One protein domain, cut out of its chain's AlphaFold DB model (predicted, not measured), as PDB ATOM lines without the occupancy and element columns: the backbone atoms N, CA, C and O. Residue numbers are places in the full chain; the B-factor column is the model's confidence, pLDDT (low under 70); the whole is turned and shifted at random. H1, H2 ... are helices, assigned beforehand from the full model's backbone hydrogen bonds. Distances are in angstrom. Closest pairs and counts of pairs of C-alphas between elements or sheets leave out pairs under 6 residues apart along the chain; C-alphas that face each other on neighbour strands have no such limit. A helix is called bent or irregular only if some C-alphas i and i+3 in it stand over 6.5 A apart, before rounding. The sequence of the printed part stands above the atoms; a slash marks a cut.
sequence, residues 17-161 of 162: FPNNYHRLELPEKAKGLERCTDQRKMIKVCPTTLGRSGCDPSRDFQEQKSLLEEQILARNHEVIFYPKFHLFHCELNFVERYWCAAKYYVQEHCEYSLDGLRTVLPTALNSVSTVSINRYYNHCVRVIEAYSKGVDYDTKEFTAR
ATOM      1  N   PHE A  17     218.272 195.949 301.679       70.38
ATOM      2  CA  PHE A  17     219.467 196.655 301.216       70.38
ATOM      3  C   PHE A  17     219.130 198.117 300.878       70.38
ATOM      4  O   PHE A  17     218.108 198.375 300.242       70.38
ATOM      5  N   PRO A  18     219.970 199.080 301.300       71.88
ATOM      6  CA  PRO A  18     219.760 200.495 301.002       71.88
ATOM      7  C   PRO A  18     219.934 200.788 299.505       71.88
ATOM      8  O   PRO A  18     220.669 200.087 298.814       71.88
ATOM      9  N   ASN A  19     219.334 201.872 299.011       75.81
ATOM     10  CA  ASN A  19     219.369 202.214 297.579       75.81
ATOM     11  C   ASN A  19     220.779 202.473 297.028       75.81
ATOM     12  O   ASN A  19     221.043 202.198 295.865       75.81
ATOM     13  N   ASN A  20     221.707 202.914 297.880       77.50
ATOM     14  CA  ASN A  20     223.121 203.092 297.539       77.50
ATOM     15  C   ASN A  20     223.974 201.834 297.792       77.50
ATOM     16  O   ASN A  20     225.171 201.935 298.066       77.50
ATOM     17  N   TYR A  21     223.384 200.637 297.767       73.81
ATOM     18  CA  TYR A  21     224.153 199.408 297.935       73.81
ATOM     19  C   TYR A  21     225.036 199.142 296.709       73.81
ATOM     20  O   TYR A  21     224.595 199.242 295.569       73.81
ATOM     21  N   HIS A  22     226.292 198.757 296.949       71.38
ATOM     22  CA  HIS A  22     227.314 198.559 295.912       71.38
ATOM     23  C   HIS A  22     226.935 197.517 294.846       71.38
ATOM     24  O   HIS A  22     227.454 197.555 293.732       71.38
ATOM     25  N   ARG A  23     226.037 196.578 295.170       69.19
ATOM     26  CA  ARG A  23     225.458 195.647 294.198       69.19
ATOM     27  C   ARG A  23     224.095 196.176 293.763       69.19
ATOM     28  O   ARG A  23     223.131 196.037 294.507       69.19
ATOM     29  N   LEU A  24     224.034 196.721 292.549       74.50
ATOM     30  CA  LEU A  24     222.855 197.380 291.963       74.50
ATOM     31  C   LEU A  24     221.602 196.486 291.866       74.50
ATOM     32  O   LEU A  24     220.502 196.992 291.700       74.50
ATOM     33  N   GLU A  25     221.755 195.167 291.987       72.50
ATOM     34  CA  GLU A  25     220.662 194.185 291.929       72.50
ATOM     35  C   GLU A  25     219.973 193.933 293.276       72.50
ATOM     36  O   GLU A  25     219.011 193.168 293.341       72.50
ATOM     37  N   LEU A  26     220.511 194.480 294.365       66.69
ATOM     38  CA  LEU A  26     220.059 194.221 295.728       66.69
ATOM     39  C   LEU A  26     219.217 195.314 296.402       66.69
ATOM     40  O   LEU A  26     218.521 194.931 297.342       66.69
ATOM     41  N   PRO A  27     219.224 196.606 295.999       77.06
ATOM     42  CA  PRO A  27     218.332 197.618 296.561       77.06
ATOM     43  C   PRO A  27     216.892 197.125 296.691       77.06
ATOM     44  O   PRO A  27     216.392 196.434 295.807       77.06
ATOM     45  N   GLU A  28     216.257 197.438 297.823       62.69
ATOM     46  CA  GLU A  28     214.874 197.048 298.155       62.69
ATOM     47  C   GLU A  28     214.617 195.535 298.292       62.69
ATOM     48  O   GLU A  28     213.522 195.131 298.687       62.69
ATOM     49  N   LYS A  29     215.613 194.665 298.066       66.50
ATOM     50  CA  LYS A  29     215.498 193.241 298.400       66.50
ATOM     51  C   LYS A  29     215.723 193.012 299.889       66.50
ATOM     52  O   LYS A  29     216.583 193.639 300.516       66.50
ATOM     53  N   ALA A  30     214.968 192.070 300.452       56.53
ATOM     54  CA  ALA A  30     215.151 191.636 301.828       56.53
ATOM     55  C   ALA A  30     216.539 190.993 301.994       56.53
ATOM     56  O   ALA A  30     216.881 190.018 301.314       56.53
ATOM     57  N   LYS A  31     217.342 191.524 302.918       59.78
ATOM     58  CA  LYS A  31     218.581 190.902 303.381       59.78
ATOM     59  C   LYS A  31     218.215 189.556 303.999       59.78
ATOM     60  O   LYS A  31     217.615 189.500 305.065       59.78
ATOM     61  N   GLY A  32     218.558 188.471 303.309       51.28
ATOM     62  CA  GLY A  32     218.336 187.104 303.790       51.28
ATOM     63  C   GLY A  32     217.339 186.268 302.988       51.28
ATOM     64  O   GLY A  32     217.216 185.080 303.275       51.28
ATOM     65  N   LEU A  33     216.695 186.822 301.951       41.50
ATOM     66  CA  LEU A  33     215.795 186.063 301.069       41.50
ATOM     67  C   LEU A  33     216.321 185.904 299.632       41.50
ATOM     68  O   LEU A  33     215.548 185.734 298.693       41.50
ATOM     69  N   GLU A  34     217.642 185.908 299.434       39.91
ATOM     70  CA  GLU A  34     218.223 185.367 298.201       39.91
ATOM     71  C   GLU A  34     218.503 183.874 298.376       39.91
ATOM     72  O   GLU A  34     219.464 183.450 299.016       39.91
ATOM     73  N   ARG A  35     217.580 183.081 297.819       36.91
ATOM     74  CA  ARG A  35     217.791 181.755 297.226       36.91
ATOM     75  C   ARG A  35     219.037 181.008 297.728       36.91
ATOM     76  O   ARG A  35     220.104 181.030 297.118       36.91
ATOM     77  N   CYS A  36     218.824 180.135 298.710       35.00
ATOM     78  CA  CYS A  36     219.705 178.989 298.978       35.00
ATOM     79  C   CYS A  36     219.795 177.984 297.805       35.00
ATOM     80  O   CYS A  36     220.292 176.876 297.988       35.00
ATOM     81  N   THR A  37     219.329 178.327 296.601       35.94
ATOM     82  CA  THR A  37     219.498 177.495 295.407       35.94
ATOM     83  C   THR A  37     220.837 177.723 294.704       35.94
ATOM     84  O   THR A  37     221.227 176.855 293.926       35.94
ATOM     85  N   ASP A  38     221.560 178.813 295.009       34.56
ATOM     86  CA  ASP A  38     222.819 179.174 294.324       34.56
ATOM     87  C   ASP A  38     224.101 178.938 295.133       34.56
ATOM     88  O   ASP A  38     225.186 178.892 294.556       34.56
ATOM     89  N   GLN A  39     224.019 178.694 296.447       30.84
ATOM     90  CA  GLN A  39     225.196 178.260 297.222       30.84
ATOM     91  C   GLN A  39     225.564 176.784 296.989       30.84
ATOM     92  O   GLN A  39     226.652 176.352 297.360       30.84
ATOM     93  N   ARG A  40     224.721 176.023 296.278       40.25
ATOM     94  CA  ARG A  40     225.104 174.748 295.652       40.25
ATOM     95  C   ARG A  40     225.725 175.010 294.274       40.25
ATOM     96  O   ARG A  40     225.199 174.557 293.263       40.25
ATOM     97  N   LYS A  41     226.883 175.676 294.217       38.91
ATOM     98  CA  LYS A  41     227.796 175.544 293.061       38.91
ATOM     99  C   LYS A  41     228.584 174.230 293.161       38.91
ATOM    100  O   LYS A  41     229.801 174.206 293.059       38.91
ATOM    101  N   MET A  42     227.876 173.129 293.390       37.34
ATOM    102  CA  MET A  42     228.323 171.814 292.948       37.34
ATOM    103  C   MET A  42     227.740 171.680 291.548       37.34
ATOM    104  O   MET A  42     226.534 171.850 291.370       37.34
ATOM    105  N   ILE A  43     228.607 171.502 290.554       42.72
ATOM    106  CA  ILE A  43     228.235 171.332 289.148       42.72
ATOM    107  C   ILE A  43     227.093 170.306 289.077       42.72
ATOM    108  O   ILE A  43     227.275 169.136 289.403       42.72
ATOM    109  N   LYS A  44     225.894 170.772 288.706       47.62
ATOM    110  CA  LYS A  44     224.683 169.954 288.573       47.62
ATOM    111  C   LYS A  44     224.746 169.189 287.255       47.62
ATOM    112  O   LYS A  44     224.029 169.515 286.316       47.62
ATOM    113  N   VAL A  45     225.642 168.216 287.161       46.91
ATOM    114  CA  VAL A  45     225.672 167.297 286.022       46.91
ATOM    115  C   VAL A  45     225.362 165.913 286.558       46.91
ATOM    116  O   VAL A  45     226.148 165.326 287.296       46.91
ATOM    117  N   CYS A  46     224.170 165.421 286.221       46.78
ATOM    118  CA  CYS A  46     223.797 164.035 286.458       46.78
ATOM    119  C   CYS A  46     224.789 163.147 285.678       46.78
ATOM    120  O   CYS A  46     224.909 163.330 284.463       46.78
ATOM    121  N   PRO A  47     225.493 162.190 286.316       52.41
ATOM    122  CA  PRO A  47     226.439 161.307 285.623       52.41
ATOM    123  C   PRO A  47     225.784 160.479 284.506       52.41
ATOM    124  O   PRO A  47     226.468 159.940 283.641       52.41
ATOM    125  N   THR A  48     224.453 160.369 284.528       52.25
ATOM    126  CA  THR A  48     223.668 159.442 283.708       52.25
ATOM    127  C   THR A  48     223.071 160.073 282.446       52.25
ATOM    128  O   THR A  48     222.525 159.362 281.603       52.25
ATOM    129  N   THR A  49     223.155 161.393 282.261       52.72
ATOM    130  CA  THR A  49     222.538 162.056 281.100       52.72
ATOM    131  C   THR A  49     223.486 162.160 279.912       52.72
ATOM    132  O   THR A  49     223.942 163.239 279.549       52.72
ATOM    133  N   LEU A  50     223.662 161.040 279.212       54.84
ATOM    134  CA  LEU A  50     223.928 161.025 277.768       54.84
ATOM    135  C   LEU A  50     222.636 161.393 276.994       54.84
ATOM    136  O   LEU A  50     222.156 160.629 276.163       54.84
ATOM    137  N   GLY A  51     222.004 162.528 277.320       52.47
ATOM    138  CA  GLY A  51     220.868 163.063 276.553       52.47
ATOM    139  C   GLY A  51     219.481 162.423 276.757       52.47
ATOM    140  O   GLY A  51     218.642 162.558 275.870       52.47
ATOM    141  N   ARG A  52     219.180 161.756 277.884       55.34
ATOM    142  CA  ARG A  52     217.804 161.286 278.189       55.34
ATOM    143  C   ARG A  52     217.051 162.240 279.124       55.34
ATOM    144  O   ARG A  52     217.556 162.601 280.182       55.34
ATOM    145  N   SER A  53     215.816 162.588 278.755       52.88
ATOM    146  CA  SER A  53     214.869 163.372 279.559       52.88
ATOM    147  C   SER A  53     214.215 162.489 280.630       52.88
ATOM    148  O   SER A  53     213.189 161.860 280.369       52.88
ATOM    149  N   GLY A  54     214.824 162.378 281.810       51.34
ATOM    150  CA  GLY A  54     214.258 161.527 282.865       51.34
ATOM    151  C   GLY A  54     214.689 161.817 284.299       51.34
ATOM    152  O   GLY A  54     213.915 161.536 285.205       51.34
ATOM    153  N   CYS A  55     215.869 162.392 284.539       52.50
ATOM    154  CA  CYS A  55     216.253 162.798 285.889       52.50
ATOM    155  C   CYS A  55     215.755 164.223 286.141       52.50
ATOM    156  O   CYS A  55     216.265 165.176 285.552       52.50
ATOM    157  N   ASP A  56     214.744 164.367 286.991       56.25
ATOM    158  CA  ASP A  56     214.454 165.642 287.628       56.25
ATOM    159  C   ASP A  56     215.423 165.777 288.809       56.25
ATOM    160  O   ASP A  56     215.196 165.152 289.848       56.25
ATOM    161  N   PRO A  57     216.510 166.566 288.689       55.19
ATOM    162  CA  PRO A  57     217.496 166.671 289.758       55.19
ATOM    163  C   PRO A  57     216.836 167.168 291.045       55.19
ATOM    164  O   PRO A  57     217.300 166.877 292.140       55.19
ATOM    165  N   SER A  58     215.736 167.922 290.936       59.97
ATOM    166  CA  SER A  58     215.059 168.474 292.100       59.97
ATOM    167  C   SER A  58     214.417 167.405 292.989       59.97
ATOM    168  O   SER A  58     214.420 167.600 294.203       59.97
ATOM    169  N   ARG A  59     213.956 166.272 292.432       57.25
ATOM    170  CA  ARG A  59     213.380 165.162 293.212       57.25
ATOM    171  C   ARG A  59     214.451 164.296 293.862       57.25
ATOM    172  O   ARG A  59     214.403 164.102 295.074       57.25
ATOM    173  N   ASP A  60     215.460 163.876 293.102       54.78
ATOM    174  CA  ASP A  60     216.525 163.004 293.620       54.78
ATOM    175  C   ASP A  60     217.291 163.674 294.780       54.78
ATOM    176  O   ASP A  60     217.653 163.024 295.757       54.78
ATOM    177  N   PHE A  61     217.469 165.002 294.736       60.12
ATOM    178  CA  PHE A  61     218.111 165.760 295.818       60.12
ATOM    179  C   PHE A  61     217.192 166.107 297.001       60.12
ATOM    180  O   PHE A  61     217.709 166.528 298.037       60.12
ATOM    181  N   GLN A  62     215.866 166.015 296.856       61.50
ATOM    182  CA  GLN A  62     214.933 166.184 297.979       61.50
ATOM    183  C   GLN A  62     214.834 164.912 298.822       61.50
ATOM    184  O   GLN A  62     214.679 165.000 300.037       61.50
ATOM    185  N   GLU A  63     214.949 163.748 298.184       67.69
ATOM    186  CA  GLU A  63     214.843 162.442 298.842       67.69
ATOM    187  C   GLU A  63     216.198 161.942 299.387       67.69
ATOM    188  O   GLU A  63     216.235 161.085 300.272       67.69
ATOM    189  N   GLN A  64     217.321 162.495 298.910       74.00
ATOM    190  CA  GLN A  64     218.656 162.120 299.372       74.00
ATOM    191  C   GLN A  64     218.978 162.703 300.759       74.00
ATOM    192  O   GLN A  64     219.080 163.920 300.941       74.00
ATOM    193  N   LYS A  65     219.225 161.811 301.723       76.69
ATOM    194  CA  LYS A  65     219.714 162.167 303.060       76.69
ATOM    195  C   LYS A  65     221.137 162.706 302.999       76.69
ATOM    196  O   LYS A  65     221.933 162.355 302.127       76.69
ATOM    197  N   SER A  66     221.479 163.587 303.935       80.69
ATOM    198  CA  SER A  66     222.861 164.066 304.023       80.69
ATOM    199  C   SER A  66     223.780 162.958 304.544       80.69
ATOM    200  O   SER A  66     223.374 162.165 305.389       80.69
ATOM    201  N   LEU A  67     225.048 162.943 304.118       82.19
ATOM    202  CA  LEU A  67     226.039 161.983 304.626       82.19
ATOM    203  C   LEU A  67     226.093 161.984 306.163       82.19
ATOM    204  O   LEU A  67     226.208 160.942 306.797       82.19
ATOM    205  N   LEU A  68     225.999 163.165 306.773       79.69
ATOM    206  CA  LEU A  68     226.044 163.319 308.221       79.69
ATOM    207  C   LEU A  68     224.800 162.712 308.886       79.69
ATOM    208  O   LEU A  68     224.926 162.009 309.883       79.69
ATOM    209  N   GLU A  69     223.624 162.910 308.298       82.56
ATOM    210  CA  GLU A  69     222.381 162.275 308.741       82.56
ATOM    211  C   GLU A  69     222.446 160.748 308.615       82.56
ATOM    212  O   GLU A  69     222.124 160.050 309.571       82.56
ATOM    213  N   GLU A  70     222.940 160.211 307.497       86.38
ATOM    214  CA  GLU A  70     223.129 158.766 307.315       86.38
ATOM    215  C   GLU A  70     224.065 158.171 308.375       86.38
ATOM    216  O   GLU A  70     223.766 157.130 308.955       86.38
ATOM    217  N   GLN A  71     225.176 158.848 308.674       87.81
ATOM    218  CA  GLN A  71     226.145 158.403 309.679       87.81
ATOM    219  C   GLN A  71     225.613 158.478 311.117       87.81
ATOM    220  O   GLN A  71     226.062 157.712 311.974       87.81
ATOM    221  N   ILE A  72     224.700 159.409 311.403       87.69
ATOM    222  CA  ILE A  72     224.041 159.518 312.711       87.69
ATOM    223  C   ILE A  72     222.973 158.427 312.845       87.69
ATOM    224  O   ILE A  72     222.966 157.701 313.839       87.69
ATOM    225  N   LEU A  73     222.145 158.241 311.813       88.69
ATOM    226  CA  LEU A  73     221.127 157.189 311.775       88.69
ATOM    227  C   LEU A  73     221.752 155.790 311.851       88.69
ATOM    228  O   LEU A  73     221.249 154.938 312.578       88.69
ATOM    229  N   ALA A  74     222.888 155.562 311.184       90.56
ATOM    230  CA  ALA A  74     223.636 154.305 311.257       90.56
ATOM    231  C   ALA A  74     224.139 153.974 312.676       90.56
ATOM    232  O   ALA A  74     224.422 152.817 312.979       90.56
ATOM    233  N   ARG A  75     224.244 154.978 313.556       92.12
ATOM    234  CA  ARG A  75     224.598 154.819 314.974       92.12
ATOM    235  C   ARG A  75     223.375 154.762 315.901       92.12
ATOM    236  O   ARG A  75     223.546 154.853 317.111       92.12
ATOM    237  N   ASN A  76     222.162 154.597 315.363       90.19
ATOM    238  CA  ASN A  76     220.895 154.618 316.109       90.19
ATOM    239  C   ASN A  76     220.659 155.923 316.893       90.19
ATOM    240  O   ASN A  76     220.042 155.916 317.958       90.19
ATOM    241  N   HIS A  77     221.151 157.046 316.374       89.38
ATOM    242  CA  HIS A  77     220.874 158.367 316.922       89.38
ATOM    243  C   HIS A  77     219.824 159.088 316.075       89.38
ATOM    244  O   HIS A  77     219.765 158.923 314.856       89.38
ATOM    245  N   GLU A  78     219.013 159.915 316.728       85.19
ATOM    246  CA  GLU A  78     218.013 160.751 316.069       85.19
ATOM    247  C   GLU A  78     218.602 162.128 315.732       85.19
ATOM    248  O   GLU A  78     219.366 162.703 316.510       85.19
ATOM    249  N   VAL A  79     218.253 162.656 314.556       79.94
ATOM    250  CA  VAL A  79     218.679 163.985 314.105       79.94
ATOM    251  C   VAL A  79     217.525 164.959 314.283       79.94
ATOM    252  O   VAL A  79     216.492 164.836 313.631       79.94
ATOM    253  N   ILE A  80     217.727 165.963 315.131       76.62
ATOM    254  CA  ILE A  80     216.780 167.064 315.306       76.62
ATOM    255  C   ILE A  80     217.234 168.222 314.417       76.62
ATOM    256  O   ILE A  80     218.305 168.798 314.622       76.62
ATOM    257  N   PHE A  81     216.419 168.567 313.421       73.69
ATOM    258  CA  PHE A  81     216.670 169.716 312.557       73.69
ATOM    259  C   PHE A  81     216.032 170.974 313.138       73.69
ATOM    260  O   PHE A  81     214.823 171.039 313.352       73.69
ATOM    261  N   TYR A  82     216.848 172.004 313.340       65.88
ATOM    262  CA  TYR A  82     216.371 173.320 313.743       65.88
ATOM    263  C   TYR A  82     216.079 174.184 312.504       65.88
ATOM    264  O   TYR A  82     216.836 174.132 311.527       65.88
ATOM    265  N   PRO A  83     215.017 175.011 312.505       63.78
ATOM    266  CA  PRO A  83     214.749 175.911 311.390       63.78
ATOM    267  C   PRO A  83     215.873 176.949 311.249       63.78
ATOM    268  O   PRO A  83     216.347 177.501 312.239       63.78
ATOM    269  N   LYS A  84     216.287 177.258 310.014       57.25
ATOM    270  CA  LYS A  84     217.477 178.083 309.711       57.25
ATOM    271  C   LYS A  84     217.473 179.477 310.360       57.25
ATOM    272  O   LYS A  84     218.533 179.975 310.720       57.25
ATOM    273  N   PHE A  85     216.298 180.091 310.509       50.41
ATOM    274  CA  PHE A  85     216.138 181.394 311.169       50.41
ATOM    275  C   PHE A  85     215.960 181.267 312.688       50.41
ATOM    276  O   PHE A  85     216.449 182.110 313.425       50.41
ATOM    277  N   HIS A  86     215.351 180.175 313.160       50.19
ATOM    278  CA  HIS A  86     215.267 179.841 314.586       50.19
ATOM    279  C   HIS A  86     216.638 179.493 315.190       50.19
ATOM    280  O   HIS A  86     216.877 179.757 316.360       50.19
ATOM    281  N   LEU A  87     217.562 178.960 314.389       41.78
ATOM    282  CA  LEU A  87     218.930 178.619 314.798       41.78
ATOM    283  C   LEU A  87     219.774 179.824 315.250       41.78
ATOM    284  O   LEU A  87     220.786 179.623 315.909       41.78
ATOM    285  N   PHE A  88     219.371 181.057 314.916       49.38
ATOM    286  CA  PHE A  88     220.027 182.285 315.389       49.38
ATOM    287  C   PHE A  88     219.395 182.877 316.655       49.38
ATOM    288  O   PHE A  88     219.925 183.846 317.197       49.38
ATOM    289  N   HIS A  89     218.309 182.289 317.163       59.66
ATOM    290  CA  HIS A  89     217.802 182.623 318.486       59.66
ATOM    291  C   HIS A  89     218.521 181.733 319.498       59.66
ATOM    292  O   HIS A  89     218.179 180.563 319.682       59.66
ATOM    293  N   CYS A  90     219.515 182.308 320.175       62.62
ATOM    294  CA  CYS A  90     220.260 181.685 321.277       62.62
ATOM    295  C   CYS A  90     219.355 181.087 322.375       62.62
ATOM    296  O   CYS A  90     219.754 180.248 323.183       62.62
ATOM    297  N   GLU A  91     218.089 181.491 322.395       67.25
ATOM    298  CA  GLU A  91     217.050 181.019 323.297       67.25
ATOM    299  C   GLU A  91     216.606 179.570 323.052       67.25
ATOM    300  O   GLU A  91     216.109 178.933 323.986       67.25
ATOM    301  N   LEU A  92     216.792 179.051 321.833       72.31
ATOM    302  CA  LEU A  92     216.304 177.740 321.389       72.31
ATOM    303  C   LEU A  92     217.339 176.619 321.504       72.31
ATOM    304  O   LEU A  92     216.989 175.441 321.411       72.31
ATOM    305  N   ASN A  93     218.599 176.972 321.745       80.00
ATOM    306  CA  ASN A  93     219.680 176.019 321.914       80.00
ATOM    307  C   ASN A  93     220.080 175.914 323.392       80.00
ATOM    308  O   ASN A  93     220.813 176.749 323.926       80.00
ATOM    309  N   PHE A  94     219.626 174.859 324.075       82.56
ATOM    310  CA  PHE A  94     219.913 174.679 325.504       82.56
ATOM    311  C   PHE A  94     221.418 174.549 325.793       82.56
ATOM    312  O   PHE A  94     221.856 174.881 326.900       82.56
ATOM    313  N   VAL A  95     222.223 174.118 324.806       87.50
ATOM    314  CA  VAL A  95     223.681 174.016 324.951       87.50
ATOM    315  C   VAL A  95     224.319 175.390 325.148       87.50
ATOM    316  O   VAL A  95     225.301 175.507 325.871       87.50
ATOM    317  N   GLU A  96     223.749 176.456 324.584       88.69
ATOM    318  CA  GLU A  96     224.279 177.809 324.761       88.69
ATOM    319  C   GLU A  96     224.084 178.293 326.194       88.69
ATOM    320  O   GLU A  96     224.982 178.903 326.769       88.69
ATOM    321  N   ARG A  97     222.955 177.947 326.824       88.12
ATOM    322  CA  ARG A  97     222.722 178.230 328.249       88.12
ATOM    323  C   ARG A  97     223.696 177.464 329.140       88.12
ATOM    324  O   ARG A  97     224.218 178.037 330.095       88.12
ATOM    325  N   TYR A  98     223.980 176.209 328.793       91.44
ATOM    326  CA  TYR A  98     225.013 175.410 329.452       91.44
ATOM    327  C   TYR A  98     226.395 176.071 329.333       91.44
ATOM    328  O   TYR A  98     227.059 176.298 330.345       91.44
ATOM    329  N   TRP A  99     226.799 176.464 328.121       91.50
ATOM    330  CA  TRP A  99     228.076 177.139 327.884       91.50
ATOM    331  C   TRP A  99     228.166 178.495 328.577       91.50
ATOM    332  O   TRP A  99     229.217 178.826 329.116       91.50
ATOM    333  N   CYS A 100     227.080 179.265 328.623       91.12
ATOM    334  CA  CYS A 100     227.019 180.516 329.374       91.12
ATOM    335  C   CYS A 100     227.259 180.292 330.871       91.12
ATOM    336  O   CYS A 100     228.037 181.033 331.471       91.12
ATOM    337  N   ALA A 101     226.648 179.264 331.466       91.06
ATOM    338  CA  ALA A 101     226.865 178.922 332.870       91.06
ATOM    339  C   ALA A 101     228.314 178.474 333.132       91.06
ATOM    340  O   ALA A 101     228.957 178.980 334.050       91.06
ATOM    341  N   ALA A 102     228.857 177.599 332.282       92.38
ATOM    342  CA  ALA A 102     230.248 177.162 332.387       92.38
ATOM    343  C   ALA A 102     231.225 178.340 332.225       92.38
ATOM    344  O   ALA A 102     232.164 178.490 333.001       92.38
ATOM    345  N   LYS A 103     230.979 179.231 331.258       91.62
ATOM    346  CA  LYS A 103     231.785 180.436 331.034       91.62
ATOM    347  C   LYS A 103     231.748 181.372 332.238       91.62
ATOM    348  O   LYS A 103     232.787 181.909 332.603       91.62
ATOM    349  N   TYR A 104     230.579 181.557 332.849       91.81
ATOM    350  CA  TYR A 104     230.434 182.369 334.054       91.81
ATOM    351  C   TYR A 104     231.289 181.812 335.201       91.81
ATOM    352  O   TYR A 104     232.060 182.551 335.804       91.81
ATOM    353  N   TYR A 105     231.250 180.493 335.417       91.88
ATOM    354  CA  TYR A 105     232.100 179.834 336.410       91.88
ATOM    355  C   TYR A 105     233.592 180.047 336.126       91.88
ATOM    356  O   TYR A 105     234.347 180.425 337.020       91.88
ATOM    357  N   VAL A 106     234.022 179.849 334.874       91.62
ATOM    358  CA  VAL A 106     235.414 180.090 334.464       91.62
ATOM    359  C   VAL A 106     235.823 181.534 334.745       91.62
ATOM    360  O   VAL A 106     236.917 181.759 335.240       91.62
ATOM    361  N   GLN A 107     234.968 182.515 334.455       89.81
ATOM    362  CA  GLN A 107     235.285 183.929 334.679       89.81
ATOM    363  C   GLN A 107     235.462 184.282 336.158       89.81
ATOM    364  O   GLN A 107     236.270 185.151 336.470       89.81
ATOM    365  N   GLU A 108     234.738 183.620 337.059       89.44
ATOM    366  CA  GLU A 108     234.882 183.830 338.504       89.44
ATOM    367  C   GLU A 108     236.129 183.150 339.091       89.44
ATOM    368  O   GLU A 108     236.657 183.621 340.095       89.44
ATOM    369  N   HIS A 109     236.613 182.068 338.470       85.69
ATOM    370  CA  HIS A 109     237.651 181.201 339.045       85.69
ATOM    371  C   HIS A 109     238.979 181.194 338.267       85.69
ATOM    372  O   HIS A 109     239.920 180.521 338.681       85.69
ATOM    373  N   CYS A 110     239.076 181.890 337.132       84.31
ATOM    374  CA  CYS A 110     240.265 181.877 336.278       84.31
ATOM    375  C   CYS A 110     241.123 183.132 336.460       84.31
ATOM    376  O   CYS A 110     240.640 184.257 336.369       84.31
ATOM    377  N   GLU A 111     242.433 182.932 336.588       81.12
ATOM    378  CA  GLU A 111     243.452 183.991 336.669       81.12
ATOM    379  C   GLU A 111     243.820 184.593 335.293       81.12
ATOM    380  O   GLU A 111     244.888 185.173 335.122       81.12
ATOM    381  N   TYR A 112     242.956 184.437 334.280       81.62
ATOM    382  CA  TYR A 112     243.174 184.899 332.898       81.62
ATOM    383  C   TYR A 112     244.474 184.379 332.241       81.62
ATOM    384  O   TYR A 112     245.025 185.007 331.337       81.62
ATOM    385  N   SER A 113     244.931 183.191 332.645       90.75
ATOM    386  CA  SER A 113     246.022 182.432 332.017       90.75
ATOM    387  C   SER A 113     245.468 181.268 331.186       90.75
ATOM    388  O   SER A 113     244.455 180.670 331.551       90.75
ATOM    389  N   LEU A 114     246.140 180.900 330.087       89.25
ATOM    390  CA  LEU A 114     245.755 179.733 329.281       89.25
ATOM    391  C   LEU A 114     245.857 178.420 330.066       89.25
ATOM    392  O   LEU A 114     244.991 177.556 329.920       89.25
ATOM    393  N   ASP A 115     246.876 178.272 330.909       89.25
ATOM    394  CA  ASP A 115     247.033 177.065 331.723       89.25
ATOM    395  C   ASP A 115     246.001 177.025 332.853       89.25
ATOM    396  O   ASP A 115     245.402 175.979 333.092       89.25
ATOM    397  N   GLY A 116     245.686 178.179 333.453       89.00
ATOM    398  CA  GLY A 116     244.579 178.310 334.406       89.00
ATOM    399  C   GLY A 116     243.217 178.002 333.774       89.00
ATOM    400  O   GLY A 116     242.376 177.335 334.367       89.00
ATOM    401  N   LEU A 117     243.003 178.402 332.519       90.25
ATOM    402  CA  LEU A 117     241.788 178.050 331.791       90.25
ATOM    403  C   LEU A 117     241.678 176.533 331.588       90.25
ATOM    404  O   LEU A 117     240.610 175.966 331.802       90.25
ATOM    405  N   ARG A 118     242.771 175.868 331.198       91.88
ATOM    406  CA  ARG A 118     242.792 174.412 330.987       91.88
ATOM    407  C   ARG A 118     242.498 173.631 332.264       91.88
ATOM    408  O   ARG A 118     241.840 172.598 332.182       91.88
ATOM    409  N   THR A 119     242.954 174.111 333.419       91.00
ATOM    410  CA  THR A 119     242.694 173.456 334.710       91.00
ATOM    411  C   THR A 119     241.276 173.709 335.218       91.00
ATOM    412  O   THR A 119     240.655 172.798 335.761       91.00
ATOM    413  N   VAL A 120     240.732 174.912 335.014       93.38
ATOM    414  CA  VAL A 120     239.397 175.297 335.505       93.38
ATOM    415  C   VAL A 120     238.270 174.778 334.606       93.38
ATOM    416  O   VAL A 120     237.180 174.493 335.103       93.38
ATOM    417  N   LEU A 121     238.503 174.613 333.299       92.69
ATOM    418  CA  LEU A 121     237.462 174.241 332.336       92.69
ATOM    419  C   LEU A 121     236.729 172.927 332.689       92.69
ATOM    420  O   LEU A 121     235.498 172.948 332.691       92.69
ATOM    421  N   PRO A 122     237.395 171.807 333.042       93.81
ATOM    422  CA  PRO A 122     236.694 170.582 333.432       93.81
ATOM    423  C   PRO A 122     235.812 170.780 334.670       93.81
ATOM    424  O   PRO A 122     234.677 170.308 334.712       93.81
ATOM    425  N   THR A 123     236.303 171.524 335.662       93.00
ATOM    426  CA  THR A 123     235.552 171.845 336.882       93.00
ATOM    427  C   THR A 123     234.336 172.712 336.564       93.00
ATOM    428  O   THR A 123     233.243 172.443 337.056       93.00
ATOM    429  N   ALA A 124     234.491 173.692 335.674       93.06
ATOM    430  CA  ALA A 124     233.400 174.543 335.217       93.06
ATOM    431  C   ALA A 124     232.306 173.749 334.492       93.06
ATOM    432  O   ALA A 124     231.121 173.944 334.757       93.06
ATOM    433  N   LEU A 125     232.689 172.820 333.616       92.94
ATOM    434  CA  LEU A 125     231.751 171.956 332.895       92.94
ATOM    435  C   LEU A 125     230.991 171.014 333.841       92.94
ATOM    436  O   LEU A 125     229.792 170.803 333.655       92.94
ATOM    437  N   ASN A 126     231.663 170.510 334.878       93.19
ATOM    438  CA  ASN A 126     231.064 169.669 335.917       93.19
ATOM    439  C   ASN A 126     230.239 170.459 336.946       93.19
ATOM    440  O   ASN A 126     229.410 169.875 337.642       93.19
ATOM    441  N   SER A 127     230.432 171.779 337.050       92.25
ATOM    442  CA  SER A 127     229.656 172.631 337.963       92.25
ATOM    443  C   SER A 127     228.176 172.724 337.568       92.25
ATOM    444  O   SER A 127     227.305 172.951 338.412       92.25
ATOM    445  N   VAL A 128     227.865 172.524 336.284       92.19
ATOM    446  CA  VAL A 128     226.497 172.613 335.776       92.19
ATOM    447  C   VAL A 128     225.774 171.292 336.025       92.19
ATOM    448  O   VAL A 128     225.945 170.314 335.303       92.19
ATOM    449  N   SER A 129     224.930 171.277 337.057       92.69
ATOM    450  CA  SER A 129     224.159 170.086 337.423       92.69
ATOM    451  C   SER A 129     223.208 169.622 336.312       92.69
ATOM    452  O   SER A 129     222.655 170.429 335.558       92.69
ATOM    453  N   THR A 130     222.903 168.322 336.285       93.19
ATOM    454  CA  THR A 130     221.889 167.741 335.388       93.19
ATOM    455  C   THR A 130     220.518 168.402 335.552       93.19
ATOM    456  O   THR A 130     219.786 168.569 334.581       93.19
ATOM    457  N   VAL A 131     220.176 168.851 336.766       94.06
ATOM    458  CA  VAL A 131     218.927 169.584 337.035       94.06
ATOM    459  C   VAL A 131     218.898 170.915 336.280       94.06
ATOM    460  O   VAL A 131     217.874 171.272 335.698       94.06
ATOM    461  N   SER A 132     220.024 171.633 336.244       91.44
ATOM    462  CA  SER A 132     220.164 172.868 335.466       91.44
ATOM    463  C   SER A 132     220.049 172.598 333.966       91.44
ATOM    464  O   SER A 132     219.321 173.313 333.282       91.44
ATOM    465  N   ILE A 133     220.689 171.532 333.470       91.88
ATOM    466  CA  ILE A 133     220.609 171.118 332.059       91.88
ATOM    467  C   ILE A 133     219.155 170.830 331.665       91.88
ATOM    468  O   ILE A 133     218.660 171.387 330.685       91.88
ATOM    469  N   ASN A 134     218.436 170.050 332.474       92.94
ATOM    470  CA  ASN A 134     217.020 169.756 332.246       92.94
ATOM    471  C   ASN A 134     216.160 171.028 332.274       92.94
ATOM    472  O   ASN A 134     215.241 171.177 331.471       92.94
ATOM    473  N   ARG A 135     216.466 171.981 333.162       91.88
ATOM    474  CA  ARG A 135     215.786 173.283 333.191       91.88
ATOM    475  C   ARG A 135     216.021 174.076 331.902       91.88
ATOM    476  O   ARG A 135     215.076 174.679 331.403       91.88
ATOM    477  N   TYR A 136     217.241 174.071 331.364       90.25
ATOM    478  CA  TYR A 136     217.554 174.735 330.095       90.25
ATOM    479  C   TYR A 136     216.834 174.081 328.918       90.25
ATOM    480  O   TYR A 136     216.263 174.791 328.096       90.25
ATOM    481  N   TYR A 137     216.794 172.749 328.875       89.81
ATOM    482  CA  TYR A 137     216.036 172.012 327.866       89.81
ATOM    483  C   TYR A 137     214.542 172.360 327.917       89.81
ATOM    484  O   TYR A 137     213.969 172.780 326.916       89.81
ATOM    485  N   ASN A 138     213.929 172.282 329.102       90.38
ATOM    486  CA  ASN A 138     212.512 172.602 329.280       90.38
ATOM    487  C   ASN A 138     212.192 174.056 328.916       90.38
ATOM    488  O   ASN A 138     211.136 174.328 328.354       90.38
ATOM    489  N   HIS A 139     213.102 174.992 329.199       88.19
ATOM    490  CA  HIS A 139     212.965 176.369 328.737       88.19
ATOM    491  C   HIS A 139     212.890 176.431 327.206       88.19
ATOM    492  O   HIS A 139     211.980 177.056 326.673       88.19
ATOM    493  N   CYS A 140     213.807 175.775 326.487       86.31
ATOM    494  CA  CYS A 140     213.774 175.741 325.023       86.31
ATOM    495  C   CYS A 140     212.471 175.125 324.495       86.31
ATOM    496  O   CYS A 140     211.887 175.675 323.571       86.31
ATOM    497  N   VAL A 141     211.962 174.057 325.120       85.56
ATOM    498  CA  VAL A 141     210.662 173.464 324.758       85.56
ATOM    499  C   VAL A 141     209.524 174.480 324.898       85.56
ATOM    500  O   VAL A 141     208.745 174.644 323.963       85.56
ATOM    501  N   ARG A 142     209.456 175.229 326.008       87.38
ATOM    502  CA  ARG A 142     208.427 176.272 326.198       87.38
ATOM    503  C   ARG A 142     208.514 177.382 325.152       87.38
ATOM    504  O   ARG A 142     207.485 177.846 324.669       87.38
ATOM    505  N   VAL A 143     209.730 177.781 324.782       83.56
ATOM    506  CA  VAL A 143     209.957 178.773 323.721       83.56
ATOM    507  C   VAL A 143     209.481 178.237 322.366       83.56
ATOM    508  O   VAL A 143     208.753 178.930 321.661       83.56
ATOM    509  N   ILE A 144     209.816 176.987 322.023       82.50
ATOM    510  CA  ILE A 144     209.346 176.325 320.793       82.50
ATOM    511  C   ILE A 144     207.815 176.272 320.762       82.50
ATOM    512  O   ILE A 144     207.202 176.604 319.748       82.50
ATOM    513  N   GLU A 145     207.180 175.899 321.875       84.38
ATOM    514  CA  GLU A 145     205.721 175.876 321.979       84.38
ATOM    515  C   GLU A 145     205.102 177.269 321.805       84.38
ATOM    516  O   GLU A 145     204.070 177.399 321.142       84.38
ATOM    517  N   ALA A 146     205.712 178.313 322.372       82.81
ATOM    518  CA  ALA A 146     205.244 179.688 322.224       82.81
ATOM    519  C   ALA A 146     205.293 180.133 320.754       82.81
ATOM    520  O   ALA A 146     204.280 180.599 320.224       82.81
ATOM    521  N   TYR A 147     206.412 179.879 320.068       81.25
ATOM    522  CA  TYR A 147     206.546 180.172 318.642       81.25
ATOM    523  C   TYR A 147     205.597 179.344 317.773       81.25
ATOM    524  O   TYR A 147     205.008 179.883 316.839       81.25
ATOM    525  N   SER A 148     205.364 178.066 318.096       80.94
ATOM    526  CA  SER A 148     204.395 177.238 317.357       80.94
ATOM    527  C   SER A 148     202.960 177.767 317.448       80.94
ATOM    528  O   SER A 148     202.151 177.531 316.555       80.94
ATOM    529  N   LYS A 149     202.653 178.517 318.514       83.56
ATOM    530  CA  LYS A 149     201.365 179.190 318.727       83.56
ATOM    531  C   LYS A 149     201.334 180.600 318.123       83.56
ATOM    532  O   LYS A 149     200.334 181.292 318.280       83.56
ATOM    533  N   GLY A 150     202.404 181.023 317.447       82.12
ATOM    534  CA  GLY A 150     202.518 182.338 316.821       82.12
ATOM    535  C   GLY A 150     202.761 183.485 317.803       82.12
ATOM    536  O   GLY A 150     202.506 184.634 317.453       82.12
ATOM    537  N   VAL A 151     203.222 183.197 319.026       78.88
ATOM    538  CA  VAL A 151     203.590 184.243 319.988       78.88
ATOM    539  C   VAL A 151     204.994 184.738 319.688       78.88
ATOM    540  O   VAL A 151     205.934 183.946 319.640       78.88
ATOM    541  N   ASP A 152     205.119 186.049 319.504       75.62
ATOM    542  CA  ASP A 152     206.396 186.692 319.218       75.62
ATOM    543  C   ASP A 152     207.194 186.988 320.494       75.62
ATOM    544  O   ASP A 152     206.635 187.164 321.584       75.62
ATOM    545  N   TYR A 153     208.512 187.059 320.347       70.50
ATOM    546  CA  TYR A 153     209.432 187.387 321.430       70.50
ATOM    547  C   TYR A 153     209.123 188.780 322.011       70.50
ATOM    548  O   TYR A 153     208.651 189.663 321.301       70.50
ATOM    549  N   ASP A 154     209.371 188.983 323.308       71.38
ATOM    550  CA  ASP A 154     209.150 190.259 324.025       71.38
ATOM    551  C   ASP A 154     207.677 190.713 324.189       71.38
ATOM    552  O   ASP A 154     207.382 191.775 324.741       71.38
ATOM    553  N   THR A 155     206.695 189.889 323.806       78.38
ATOM    554  CA  THR A 155     205.301 190.132 324.210       78.38
ATOM    555  C   THR A 155     205.049 189.727 325.664       78.38
ATOM    556  O   THR A 155     205.621 188.773 326.192       78.38
ATOM    557  N   LYS A 156     204.093 190.400 326.326       82.56
ATOM    558  CA  LYS A 156     203.638 190.017 327.680       82.56
ATOM    559  C   LYS A 156     203.159 188.562 327.745       82.56
ATOM    560  O   LYS A 156     203.299 187.913 328.778       82.56
ATOM    561  N   GLU A 157     202.599 188.065 326.644       78.56
ATOM    562  CA  GLU A 157     202.139 186.683 326.504       78.56
ATOM    563  C   GLU A 157     203.302 185.681 326.455       78.56
ATOM    564  O   GLU A 157     203.190 184.603 327.039       78.56
ATOM    565  N   PHE A 158     204.429 186.043 325.833       79.81
ATOM    566  CA  PHE A 158     205.646 185.230 325.819       79.81
ATOM    567  C   PHE A 158     206.242 185.098 327.224       79.81
ATOM    568  O   PHE A 158     206.439 183.987 327.714       79.81
ATOM    569  N   THR A 159     206.427 186.223 327.920       78.94
ATOM    570  CA  THR A 159     206.994 186.259 329.282       78.94
ATOM    571  C   THR A 159     206.127 185.525 330.308       78.94
ATOM    572  O   THR A 159     206.638 185.001 331.291       78.94
ATOM    573  N   ALA A 160     204.809 185.460 330.100       80.50
ATOM    574  CA  ALA A 160     203.916 184.695 330.971       80.50
ATOM    575  C   ALA A 160     204.022 183.169 330.772       80.50
ATOM    576  O   ALA A 160     203.593 182.413 331.643       80.50
ATOM    577  N   ARG A 161     204.543 182.707 329.626       76.31
ATOM    578  CA  ARG A 161     204.584 181.286 329.237       76.31
ATOM    579  C   ARG A 161     205.955 180.630 329.401       76.31
ATOM    580  O   ARG A 161     206.000 179.414 329.588       76.31
TER     581      ARG A 161
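Overview. This is residues 17 to 161 of the 162 residues of an uncharacterized protein of Sphaerosporella brunnea (UniProt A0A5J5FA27). The model is an open, extended string of parts: at one end four helices make a loose group, and away from them a thin arm of loops holds two short helices, H1 and H2, that touch no other helix. In the group, H4 folds back steeply over the later residues of H3, H5 packs on the first residues of H3, and the short H6 folds back to meet H5. Residues 35 to 43, 47 to 54, 58 to 67 and 71 to 76 stick out free. The printed part has 145 residues, with six named helices in the order H1 to H6 and no named strand; the class is all helix, though under half of the residues, 69, are in named elements. The whole is extended, with a radius of gyration of the C-alphas of 22.8 A and spans of 66 by 45 by 38 A.

Along the chain. Residues 17 to 56 hold no named element. H1, residues 57 to 63, begins at C-alpha 57 (217.496, 166.671, 289.758). H2 is residues 67 to 73. After residues 74 to 93 comes H3, residues 94 to 109, 23.2 A long from C-alpha 94 (219.913, 174.679, 325.504). H4, residues 114 to 127, is 19.6 A long and only just irregular: C-alphas 119 and 122 are 6.8 A apart. H5, residues 130 to 148, is the longest helix, 26.9 A. H6, residues 156 to 161, ends at C-alpha 161 (204.584, 181.286, 329.237).

Arrangement. H1 and H2 are apart, and H2 is apart from H3. H3 touches H4 with its residues 102 to 109 alone; the closest C-alphas, of Ala 102 and Ala 124, are 5.0 A apart, and the two run opposite ways at a steep tilt of 54 degrees. H3 touches H5 with residues 94 to 98 alone, and H5 touches H3 with residues 133 to 140 alone. Their closest C-alphas, of Phe 94 and Tyr 136, are 5.2 A apart; the tilt is steep, 43 degrees, opposite ways. H5, with residues 142 to 146 alone, and H6 only just touch, with 3 pairs of C-alphas within 8 A. The closest are those of Ala 146 and Phe 158, 6.6 A apart, and the tilt is steep, 47 degrees, opposite ways. The packing is mostly crossed, with no touching pair at a shallow tilt. H4 and H5 are apart. In H1, H2, H3, H5 and H6 every O i to N i+4 pair is within hydrogen-bond range; in H4, 8 of 10 are.

Size, cuts and confidence. The two C-alphas farthest apart, of Arg 52 and Glu 111, are 67.8 A apart. The printed part has no cut. The link from H2 to H3, 20 residues, is long; those from H1 to H2, H3 to H4 and H4 to H5 are tight, and that from H5 to H6 is short. The mean pLDDT of the printed part is 74.2, and 48 residues are under 70: residues 23, 26, 28 to 63 and 82 to 91.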